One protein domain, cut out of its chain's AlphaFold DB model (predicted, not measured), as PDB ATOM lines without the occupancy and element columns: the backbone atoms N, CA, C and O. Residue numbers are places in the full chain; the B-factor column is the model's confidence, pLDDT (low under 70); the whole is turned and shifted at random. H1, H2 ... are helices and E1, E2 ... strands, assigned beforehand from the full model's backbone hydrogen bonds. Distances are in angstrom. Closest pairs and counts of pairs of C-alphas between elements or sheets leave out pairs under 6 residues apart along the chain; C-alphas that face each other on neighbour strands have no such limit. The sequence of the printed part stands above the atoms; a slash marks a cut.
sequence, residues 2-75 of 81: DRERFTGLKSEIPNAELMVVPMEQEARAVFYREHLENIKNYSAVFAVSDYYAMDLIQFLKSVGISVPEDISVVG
ATOM      1  N   ASP A   2      77.457  49.428 -11.878       90.06
ATOM      2  CA  ASP A   2      77.849  48.249 -12.694       90.06
ATOM      3  C   ASP A   2      77.108  46.966 -12.301       90.06
ATOM      4  O   ASP A   2      76.596  46.235 -13.148       90.06
ATOM      5  N   ARG A   3      76.953  46.739 -10.991       90.38
ATOM      6  CA  ARG A   3      76.169  45.617 -10.465       90.38
ATOM      7  C   ARG A   3      74.699  45.673 -10.893       90.38
ATOM      8  O   ARG A   3      74.105  44.629 -11.137       90.38
ATOM      9  N   GLU A   4      74.114  46.864 -10.987       93.88
ATOM     10  CA  GLU A   4      72.723  47.041 -11.435       93.88
ATOM     11  C   GLU A   4      72.602  46.780 -12.935       93.88
ATOM     12  O   GLU A   4      71.680  46.082 -13.340       93.88
ATOM     13  N   ARG A   5      73.570  47.246 -13.742       93.12
ATOM     14  CA  ARG A   5      73.650  46.955 -15.185       93.12
ATOM     15  C   ARG A   5      73.703  45.446 -15.436       93.12
ATOM     16  O   ARG A   5      72.917  44.929 -16.221       93.12
ATOM     17  N   PHE A   6      74.560  44.728 -14.709       94.19
ATOM     18  CA  PHE A   6      74.625  43.267 -14.803       94.19
ATOM     19  C   PHE A   6      73.340  42.582 -14.319       94.19
ATOM     20  O   PHE A   6      72.849  41.664 -14.969       94.19
ATOM     21  N   THR A   7      72.769  43.027 -13.197       95.06
ATOM     22  CA  THR A   7      71.534  42.428 -12.665       95.06
ATOM     23  C   THR A   7      70.360  42.633 -13.628       95.06
ATOM     24  O   THR A   7      69.582  41.707 -13.828       95.06
ATOM     25  N   GLY A   8      70.270  43.804 -14.270       95.38
ATOM     26  CA  GLY A   8      69.286  44.084 -15.317       95.38
ATOM     27  C   GLY A   8      69.503  43.248 -16.580       95.38
ATOM     28  O   GLY A   8      68.548  42.717 -17.126       95.38
ATOM     29  N   LEU A   9      70.751  43.037 -17.013       95.19
ATOM     30  CA  LEU A   9      71.031  42.090 -18.099       95.19
ATOM     31  C   LEU A   9      70.556  40.679 -17.736       95.19
ATOM     32  O   LEU A   9      69.927  40.006 -18.546       95.19
ATOM     33  N   LYS A  10      70.840  40.235 -16.509       96.44
ATOM     34  CA  LYS A  10      70.533  38.878 -16.051       96.44
ATOM     35  C   LYS A  10      69.038  38.617 -15.849       96.44
ATOM     36  O   LYS A  10      68.643  37.454 -15.857       96.44
ATOM     37  N   SER A  11      68.210  39.653 -15.687       97.56
ATOM     38  CA  SER A  11      66.751  39.475 -15.667       97.56
ATOM     39  C   SER A  11      66.198  39.089 -17.040       97.56
ATOM     40  O   SER A  11      65.261  38.301 -17.100       97.56
ATOM     41  N   GLU A  12      66.811  39.583 -18.120       97.44
ATOM     42  CA  GLU A  12      66.399  39.296 -19.503       97.44
ATOM     43  C   GLU A  12      67.185  38.134 -20.132       97.44
ATOM     44  O   GLU A  12      66.658  37.389 -20.956       97.44
ATOM     45  N   ILE A  13      68.448  37.954 -19.732       96.75
ATOM     46  CA  ILE A  13      69.362  36.911 -20.217       96.75
ATOM     47  C   ILE A  13      69.895  36.121 -19.006       96.75
ATOM     48  O   ILE A  13      70.994  36.393 -18.512       96.75
ATOM     49  N   PRO A  14      69.140  35.130 -18.486       96.31
ATOM     50  CA  PRO A  14      69.468  34.455 -17.224       96.31
ATOM     51  C   PRO A  14      70.802  33.701 -17.220       96.31
ATOM     52  O   PRO A  14      71.434  33.554 -16.170       96.31
ATOM     53  N   ASN A  15      71.241  33.234 -18.389       95.38
ATOM     54  CA  ASN A  15      72.513  32.541 -18.589       95.38
ATOM     55  C   ASN A  15      73.704  33.491 -18.796       95.38
ATOM     56  O   ASN A  15      74.804  33.014 -19.052       95.38
ATOM     57  N   ALA A  16      73.523  34.812 -18.678       96.44
ATOM     58  CA  ALA A  16      74.640  35.746 -18.710       96.44
ATOM     59  C   ALA A  16      75.596  35.502 -17.527       96.44
ATOM     60  O   ALA A  16      75.189  35.437 -16.352       96.44
ATOM     61  N   GLU A  17      76.885  35.399 -17.844       97.12
ATOM     62  CA  GLU A  17      77.972  35.231 -16.884       97.12
ATOM     63  C   GLU A  17      78.701  36.556 -16.643       97.12
ATOM     64  O   GLU A  17      78.776  37.418 -17.519       97.12
ATOM     65  N   LEU A  18      79.206  36.744 -15.421       96.44
ATOM     66  CA  LEU A  18      79.940  37.948 -15.039       96.44
ATOM     67  C   LEU A  18      81.442  37.698 -15.162       96.44
ATOM     68  O   LEU A  18      81.985  36.863 -14.442       96.44
ATOM     69  N   MET A  19      82.118  38.489 -15.993       96.75
ATOM     70  CA  MET A  19      83.578  38.559 -16.042       96.75
ATOM     71  C   MET A  19      84.039  39.889 -15.440       96.75
ATOM     72  O   MET A  19      83.772  40.955 -15.992       96.75
ATOM     73  N   VAL A  20      84.712  39.832 -14.289       96.75
ATOM     74  CA  VAL A  20      85.307  41.013 -13.646       96.75
ATOM     75  C   VAL A  20      86.741  41.159 -14.134       96.75
ATOM     76  O   VAL A  20      87.525  40.220 -14.031       96.75
ATOM     77  N   VAL A  21      87.076  42.338 -14.651       97.06
ATOM     78  CA  VAL A  21      88.383  42.634 -15.253       97.06
ATOM     79  C   VAL A  21      89.167  43.634 -14.393       97.06
ATOM     80  O   VAL A  21      88.552  44.425 -13.672       97.06
ATOM     81  N   PRO A  22      90.511  43.639 -14.454       97.88
ATOM     82  CA  PRO A  22      91.327  44.650 -13.780       97.88
ATOM     83  C   PRO A  22      90.957  46.100 -14.149       97.88
ATOM     84  O   PRO A  22      90.500  46.391 -15.251       97.88
ATOM     85  N   MET A  23      91.193  47.053 -13.247       94.62
ATOM     86  CA  MET A  23      90.983  48.478 -13.560       94.62
ATOM     87  C   MET A  23      92.107  49.070 -14.416       94.62
ATOM     88  O   MET A  23      91.871  49.991 -15.196       94.62
ATOM     89  N   GLU A  24      93.320  48.539 -14.288       97.19
ATOM     90  CA  GLU A  24      94.493  48.998 -15.029       97.19
ATOM     91  C   GLU A  24      94.541  48.351 -16.414       97.19
ATOM     92  O   GLU A  24      94.306  47.148 -16.557       97.19
ATOM     93  N   GLN A  25      94.785  49.155 -17.448       94.75
ATOM     94  CA  GLN A  25      94.598  48.742 -18.838       94.75
ATOM     95  C   GLN A  25      95.582  47.646 -19.258       94.75
ATOM     96  O   GLN A  25      95.189  46.660 -19.881       94.75
ATOM     97  N   GLU A  26      96.841  47.769 -18.860       95.88
ATOM     98  CA  GLU A  26      97.887  46.786 -19.122       95.88
ATOM     99  C   GLU A  26      97.553  45.449 -18.449       95.88
ATOM    100  O   GLU A  26      97.660  44.388 -19.068       95.88
ATOM    101  N   ALA A  27      97.058  45.496 -17.209       98.25
ATOM    102  CA  ALA A  27      96.614  44.309 -16.486       98.25
ATOM    103  C   ALA A  27      95.385  43.659 -17.147       98.25
ATOM    104  O   ALA A  27      95.308  42.431 -17.213       98.25
ATOM    105  N   ARG A  28      94.446  44.449 -17.695       97.81
ATOM    106  CA  ARG A  28      93.325  43.903 -18.484       97.81
ATOM    107  C   ARG A  28      93.790  43.194 -19.741       97.81
ATOM    108  O   ARG A  28      93.283  42.119 -20.033       97.81
ATOM    109  N   ALA A  29      94.753  43.753 -20.470       97.06
ATOM    110  CA  ALA A  29      95.265  43.123 -21.684       97.06
ATOM    111  C   ALA A  29      95.889  41.745 -21.398       97.06
ATOM    112  O   ALA A  29      95.688  40.802 -22.169       97.06
ATOM    113  N   VAL A  30      96.608  41.610 -20.275       98.38
ATOM    114  CA  VAL A  30      97.111  40.311 -19.793       98.38
ATOM    115  C   VAL A  30      95.946  39.387 -19.437       98.38
ATOM    116  O   VAL A  30      95.878  38.271 -19.947       98.38
ATOM    117  N   PHE A  31      94.984  39.877 -18.653       98.75
ATOM    118  CA  PHE A  31      93.812  39.108 -18.241       98.75
ATOM    119  C   PHE A  31      93.010  38.566 -19.435       98.75
ATOM    120  O   PHE A  31      92.683  37.381 -19.467       98.75
ATOM    121  N   TYR A  32      92.726  39.392 -20.448       98.50
ATOM    122  CA  TYR A  32      92.005  38.949 -21.642       98.50
ATOM    123  C   TYR A  32      92.768  37.874 -22.411       98.50
ATOM    124  O   TYR A  32      92.156  36.948 -22.935       98.50
ATOM    125  N   ARG A  33      94.100  37.974 -22.474       98.31
ATOM    126  CA  ARG A  33      94.938  36.970 -23.138       98.31
ATOM    127  C   ARG A  33      94.880  35.628 -22.417       98.31
ATOM    128  O   ARG A  33      94.741  34.606 -23.078       98.31
ATOM    129  N   GLU A  34      94.949  35.634 -21.090       98.50
ATOM    130  CA  GLU A  34      94.838  34.421 -20.269       98.50
ATOM    131  C   GLU A  34      93.455  33.763 -20.379       98.50
ATOM    132  O   GLU A  34      93.343  32.541 -20.340       98.50
ATOM    133  N   HIS A  35      92.405  34.566 -20.576       98.44
ATOM    134  CA  HIS A  35      91.018  34.102 -20.659       98.44
ATOM    135  C   HIS A  35      90.483  34.021 -22.095       98.44
ATOM    136  O   HIS A  35      89.281  33.832 -22.281       98.44
ATOM    137  N   LEU A  36      91.339  34.136 -23.115       98.25
ATOM    138  CA  LEU A  36      90.914  34.260 -24.512       98.25
ATOM    139  C   LEU A  36      90.041  33.087 -24.972       98.25
ATOM    140  O   LEU A  36      88.991  33.294 -25.575       98.25
ATOM    141  N   GLU A  37      90.441  31.859 -24.648       97.88
ATOM    142  CA  GLU A  37      89.668  30.665 -25.009       97.88
ATOM    143  C   GLU A  37      88.325  30.595 -24.276       97.88
ATOM    144  O   GLU A  37      87.360  30.078 -24.827       97.88
ATOM    145  N   ASN A  38      88.224  31.168 -23.072       97.62
ATOM    146  CA  ASN A  38      86.940  31.308 -22.390       97.62
ATOM    147  C   ASN A  38      86.058  32.356 -23.088       97.62
ATOM    148  O   ASN A  38      84.899  32.088 -23.379       97.62
ATOM    149  N   ILE A  39      86.619  33.524 -23.422       97.62
ATOM    150  CA  ILE A  39      85.904  34.605 -24.121       97.62
ATOM    151  C   ILE A  39      85.336  34.110 -25.461       97.62
ATOM    152  O   ILE A  39      84.191  34.415 -25.786       97.62
ATOM    153  N   LYS A  40      86.088  33.288 -26.201       96.56
ATOM    154  CA  LYS A  40      85.662  32.701 -27.485       96.56
ATOM    155  C   LYS A  40      84.477  31.731 -27.381       96.56
ATOM    156  O   LYS A  40      83.889  31.404 -28.406       96.56
ATOM    157  N   ASN A  41      84.105  31.285 -26.178       97.31
ATOM    158  CA  ASN A  41      82.909  30.459 -25.979       97.31
ATOM    159  C   ASN A  41      81.608  31.280 -25.980       97.31
ATOM    160  O   ASN A  41      80.523  30.700 -25.931       97.31
ATOM    161  N   TYR A  42      81.695  32.613 -26.034       97.88
ATOM    162  CA  TYR A  42      80.547  33.513 -26.034       97.88
ATOM    163  C   TYR A  42      80.342  34.147 -27.407       97.88
ATOM    164  O   TYR A  42      81.285  34.597 -28.049       97.88
ATOM    165  N   SER A  43      79.082  34.263 -27.828       97.69
ATOM    166  CA  SER A  43      78.718  34.966 -29.065       97.69
ATOM    167  C   SER A  43      78.625  36.485 -28.892       97.69
ATOM    168  O   SER A  43      78.615  37.222 -29.880       97.69
ATOM    169  N   ALA A  44      78.504  36.973 -27.652       97.88
ATOM    170  CA  ALA A  44      78.363  38.393 -27.366       97.88
ATOM    171  C   ALA A  44      78.884  38.791 -25.977       97.88
ATOM    172  O   ALA A  44      78.785  38.021 -25.021       97.88
ATOM    173  N   VAL A  45      79.361  40.032 -25.862       98.19
ATOM    174  CA  VAL A  45      79.752  40.685 -24.608       98.19
ATOM    175  C   VAL A  45      78.965  41.978 -24.421       98.19
ATOM    176  O   VAL A  45      78.944  42.849 -25.291       98.19
ATOM    177  N   PHE A  46      78.361  42.119 -23.243       97.56
ATOM    178  CA  PHE A  46      77.820  43.379 -22.747       97.56
ATOM    179  C   PHE A  46      78.839  44.011 -21.797       97.56
ATOM    180  O   PHE A  46      79.030  43.543 -20.672       97.56
ATOM    181  N   ALA A  47      79.517  45.061 -22.253       96.94
ATOM    182  CA  ALA A  47      80.426  45.820 -21.417       96.94
ATOM    183  C   ALA A  47      79.638  46.862 -20.622       96.94
ATOM    184  O   ALA A  47      78.832  47.614 -21.171       96.94
ATOM    185  N   VAL A  48      79.911  46.952 -19.320       93.81
ATOM    186  CA  VAL A  48      79.213  47.908 -18.454       93.81
ATOM    187  C   VAL A  48      79.514  49.362 -18.805       93.81
ATOM    188  O   VAL A  48      78.812  50.206 -18.276       93.81
ATOM    189  N   SER A  49      80.497  49.679 -19.659       93.38
ATOM    190  CA  SER A  49      80.722  51.029 -20.196       93.38
ATOM    191  C   SER A  49      81.242  51.009 -21.648       93.38
ATOM    192  O   SER A  49      81.863  50.026 -22.061       93.38
ATOM    193  N   ASP A  50      81.070  52.102 -22.403       94.38
ATOM    194  CA  ASP A  50      81.666  52.304 -23.739       94.38
ATOM    195  C   ASP A  50      83.197  52.187 -23.710       94.38
ATOM    196  O   ASP A  50      83.813  51.668 -24.641       94.38
ATOM    197  N   TYR A  51      83.820  52.637 -22.615       94.06
ATOM    198  CA  TYR A  51      85.264  52.529 -22.416       94.06
ATOM    199  C   TYR A  51      85.715  51.064 -22.409       94.06
ATOM    200  O   TYR A  51      86.629  50.704 -23.151       94.06
ATOM    201  N   TYR A  52      85.047  50.204 -21.631       95.62
ATOM    202  CA  TYR A  52      85.378  48.777 -21.589       95.62
ATOM    203  C   TYR A  52      85.019  48.057 -22.893       95.62
ATOM    204  O   TYR A  52      85.752  47.159 -23.304       95.62
ATOM    205  N   ALA A  53      83.941  48.463 -23.572       97.12
ATOM    206  CA  ALA A  53      83.621  47.930 -24.895       97.12
ATOM    207  C   ALA A  53      84.756  48.210 -25.887       97.12
ATOM    208  O   ALA A  53      85.251  47.291 -26.533       97.12
ATOM    209  N   MET A  54      85.210  49.463 -25.977       96.44
ATOM    210  CA  MET A  54      86.283  49.845 -26.896       96.44
ATOM    211  C   MET A  54      87.625  49.198 -26.549       96.44
ATOM    212  O   MET A  54      88.341  48.784 -27.459       96.44
ATOM    213  N   ASP A  55      87.950  49.087 -25.262       97.44
ATOM    214  CA  ASP A  55      89.139  48.390 -24.759       97.44
ATOM    215  C   ASP A  55      89.150  46.914 -25.198       97.44
ATOM    216  O   ASP A  55      90.121  46.446 -25.798       97.44
ATOM    217  N   LEU A  56      88.032  46.204 -25.008       98.44
ATOM    218  CA  LEU A  56      87.897  44.812 -25.431       98.44
ATOM    219  C   LEU A  56      87.914  44.663 -26.959       98.44
ATOM    220  O   LEU A  56      88.591  43.778 -27.475       98.44
ATOM    221  N   ILE A  57      87.225  45.537 -27.703       98.38
ATOM    222  CA  ILE A  57      87.219  45.511 -29.177       98.38
ATOM    223  C   ILE A  57      88.638  45.674 -29.729       98.38
ATOM    224  O   ILE A  57      89.020  44.970 -30.665       98.38
ATOM    225  N   GLN A  58      89.428  46.591 -29.165       98.00
ATOM    226  CA  GLN A  58      90.821  46.786 -29.574       98.00
ATOM    227  C   GLN A  58      91.662  45.540 -29.296       98.00
ATOM    228  O   GLN A  58      92.408  45.099 -30.174       98.00
ATOM    229  N   PHE A  59      91.503  44.933 -28.117       98.50
ATOM    230  CA  PHE A  59      92.188  43.690 -27.781       98.50
ATOM    231  C   PHE A  59      91.813  42.548 -28.741       98.50
ATOM    232  O   PHE A  59      92.710  41.927 -29.311       98.50
ATOM    233  N   LEU A  60      90.518  42.302 -28.972       98.50
ATOM    234  CA  LEU A  60      90.030  41.227 -29.843       98.50
ATOM    235  C   LEU A  60      90.577  41.367 -31.269       98.50
ATOM    236  O   LEU A  60      91.149  40.419 -31.808       98.50
ATOM    237  N   LYS A  61      90.529  42.582 -31.830       97.94
ATOM    238  CA  LYS A  61      91.123  42.877 -33.142       97.94
ATOM    239  C   LYS A  61      92.631  42.624 -33.168       97.94
ATOM    240  O   LYS A  61      93.139  42.103 -34.156       97.94
ATOM    241  N   SER A  62      93.347  42.948 -32.087       97.75
ATOM    242  CA  SER A  62      94.800  42.726 -31.998       97.75
ATOM    243  C   SER A  62      95.200  41.245 -32.021       97.75
ATOM    244  O   SER A  62      96.326  40.924 -32.392       97.75
ATOM    245  N   VAL A  63      94.283  40.344 -31.648       97.81
ATOM    246  CA  VAL A  63      94.484  38.886 -31.672       97.81
ATOM    247  C   VAL A  63      93.758  38.199 -32.834       97.81
ATOM    248  O   VAL A  63      93.670  36.974 -32.858       97.81
ATOM    249  N   GLY A  64      93.274  38.970 -33.814       97.75
ATOM    250  CA  GLY A  64      92.659  38.445 -35.033       97.75
ATOM    251  C   GLY A  64      91.206  37.989 -34.885       97.75
ATOM    252  O   GLY A  64      90.734  37.254 -35.744       97.75
ATOM    253  N   ILE A  65      90.509  38.408 -33.825       98.25
ATOM    254  CA  ILE A  65      89.076  38.150 -33.637       98.25
ATOM    255  C   ILE A  65      88.284  39.348 -34.162       98.25
ATOM    256  O   ILE A  65      88.496  40.494 -33.751       98.25
ATOM    257  N   SER A  66      87.365  39.072 -35.078       97.56
ATOM    258  CA  SER A  66      86.544  40.059 -35.766       97.56
ATOM    259  C   SER A  66      85.329  40.438 -34.925       97.56
ATOM    260  O   SER A  66      84.644  39.591 -34.353       97.56
ATOM    261  N   VAL A  67      85.044  41.737 -34.869       97.75
ATOM    262  CA  VAL A  67      83.851  42.285 -34.220       97.75
ATOM    263  C   VAL A  67      83.086  43.080 -35.281       97.75
ATOM    264  O   VAL A  67      83.653  44.070 -35.766       97.75
ATOM    265  N   PRO A  68      81.824  42.727 -35.603       97.94
ATOM    266  CA  PRO A  68      80.949  41.786 -34.886       97.94
ATOM    267  C   PRO A  68      80.973  40.317 -35.358       97.94
ATOM    268  O   PRO A  68      80.227  39.518 -34.797       97.94
ATOM    269  N   GLU A  69      81.744  39.958 -36.388       97.94
ATOM    270  CA  GLU A  69      81.581  38.681 -37.105       97.94
ATOM    271  C   GLU A  69      81.855  37.437 -36.248       97.94
ATOM    272  O   GLU A  69      81.078  36.485 -36.316       97.94
ATOM    273  N   ASP A  70      82.920  37.442 -35.440       98.00
ATOM    274  CA  ASP A  70      83.259  36.318 -34.554       98.00
ATOM    275  C   ASP A  70      82.596  36.471 -33.177       98.00
ATOM    276  O   ASP A  70      82.172  35.491 -32.565       98.00
ATOM    277  N   ILE A  71      82.501  37.708 -32.680       98.44
ATOM    278  CA  ILE A  71      81.860  38.042 -31.405       98.44
ATOM    279  C   ILE A  71      81.288  39.461 -31.446       98.44
ATOM    280  O   ILE A  71      81.947  40.411 -31.867       98.44
ATOM    281  N   SER A  72      80.055  39.631 -30.968       98.50
ATOM    282  CA  SER A  72      79.430  40.951 -30.842       98.50
ATOM    283  C   SER A  72      79.806  41.627 -29.522       98.50
ATOM    284  O   SER A  72      79.781  40.998 -28.469       98.50
ATOM    285  N   VAL A  73      80.110  42.924 -29.538       98.19
ATOM    286  CA  VAL A  73      80.403  43.694 -28.316       98.19
ATOM    287  C   VAL A  73      79.520  44.929 -28.278       98.19
ATOM    288  O   VAL A  73      79.479  45.688 -29.246       98.19
ATOM    289  N   VAL A  74      78.830  45.145 -27.157       95.62
ATOM    290  CA  VAL A  74      78.042  46.359 -26.912       95.62
ATOM    291  C   VAL A  74      78.551  47.064 -25.661       95.62
ATOM    292  O   VAL A  74      78.895  46.413 -24.673       95.62
ATOM    293  N   GLY A  75      78.613  48.392 -25.715       94.44
ATOM    294  CA  GLY A  75      78.875  49.246 -24.561       94.44
ATOM    295  C   GLY A  75      77.585  49.724 -23.910       94.44
ATOM    296  O   GLY A  75      76.490  49.618 -24.470       94.44
TER     297      GLY A  75
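Overview. This is residues 2 to 75 of the 81 residues of the protein "HTH-type transcriptional repressor PurR" of Lachnospiraceae bacterium (UniProt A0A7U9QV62). A small two-strand parallel sheet, E1 and E2, has H4 packing on it with its residues 50 to 57, while H1 is set off at one end of the model and H2 lies toward the other. A long link, residues 13 to 24, crosses from H1 to H2. The 74 printed residues hold four named helices and two named strands in the order H1 H2 H3 E1 H4 E2, and the class is mostly helix. The whole is compact, with a radius of gyration of the C-alphas of 11.9 A and spans of 32 by 27 by 20 A.

Along the chain. Find C-alpha 2 at (77.849, 48.249, -12.694); from there H1 runs 16.1 A to residue 12. H2 covers residues 25 to 34, 14.4 A, and H3 residues 36 to 39, 5.0 A. E1 is residues 44 to 46, 6.8 A. H4 starts at C-alpha 50, (81.666, 52.304, -23.739), and runs 18.2 A to residue 62. E2, residues 72 to 74, 6.8 A, ends at C-alpha 74, (78.042, 46.359, -26.912).

Arrangement. Look first at E1 and E2, parallel neighbours at 10 degrees; N 45 and O 72 are within hydrogen-bond range at 2.8 A. E1, H4 and E2 form a strand-helix-strand unit, two parallel neighbour strands with a helix between, its crossover right-handed. The closest C-alphas of H4 and E2 are Ala 53 and Val 74, 6.1 A. H2 and H4 are close but not clearly touching, Ala 29 and Phe 59 being their closest C-alphas at 6.9 A, at a steep tilt of 52 degrees, the same way. H2 and H3 are also close but not clearly touching, with the C-alphas of Tyr 32 and Ile 39 closest at 7.9 A. H1 is apart from H2, H3, H4 and E2, and only just apart from E1, closest 8.3 A. Every O i to N i+4 pair is within hydrogen-bond range in H2 and H4, and 6 of 7 in H1; H3 is too short for one.

Size, cuts and confidence. The C-alphas of Ser 11 and Ser 62 are the farthest apart, 32.6 A. The printed part has no cut. Only the link from H1 to H2 is long. Mean pLDDT of the printed part is 96.8, and no printed residue is under 70.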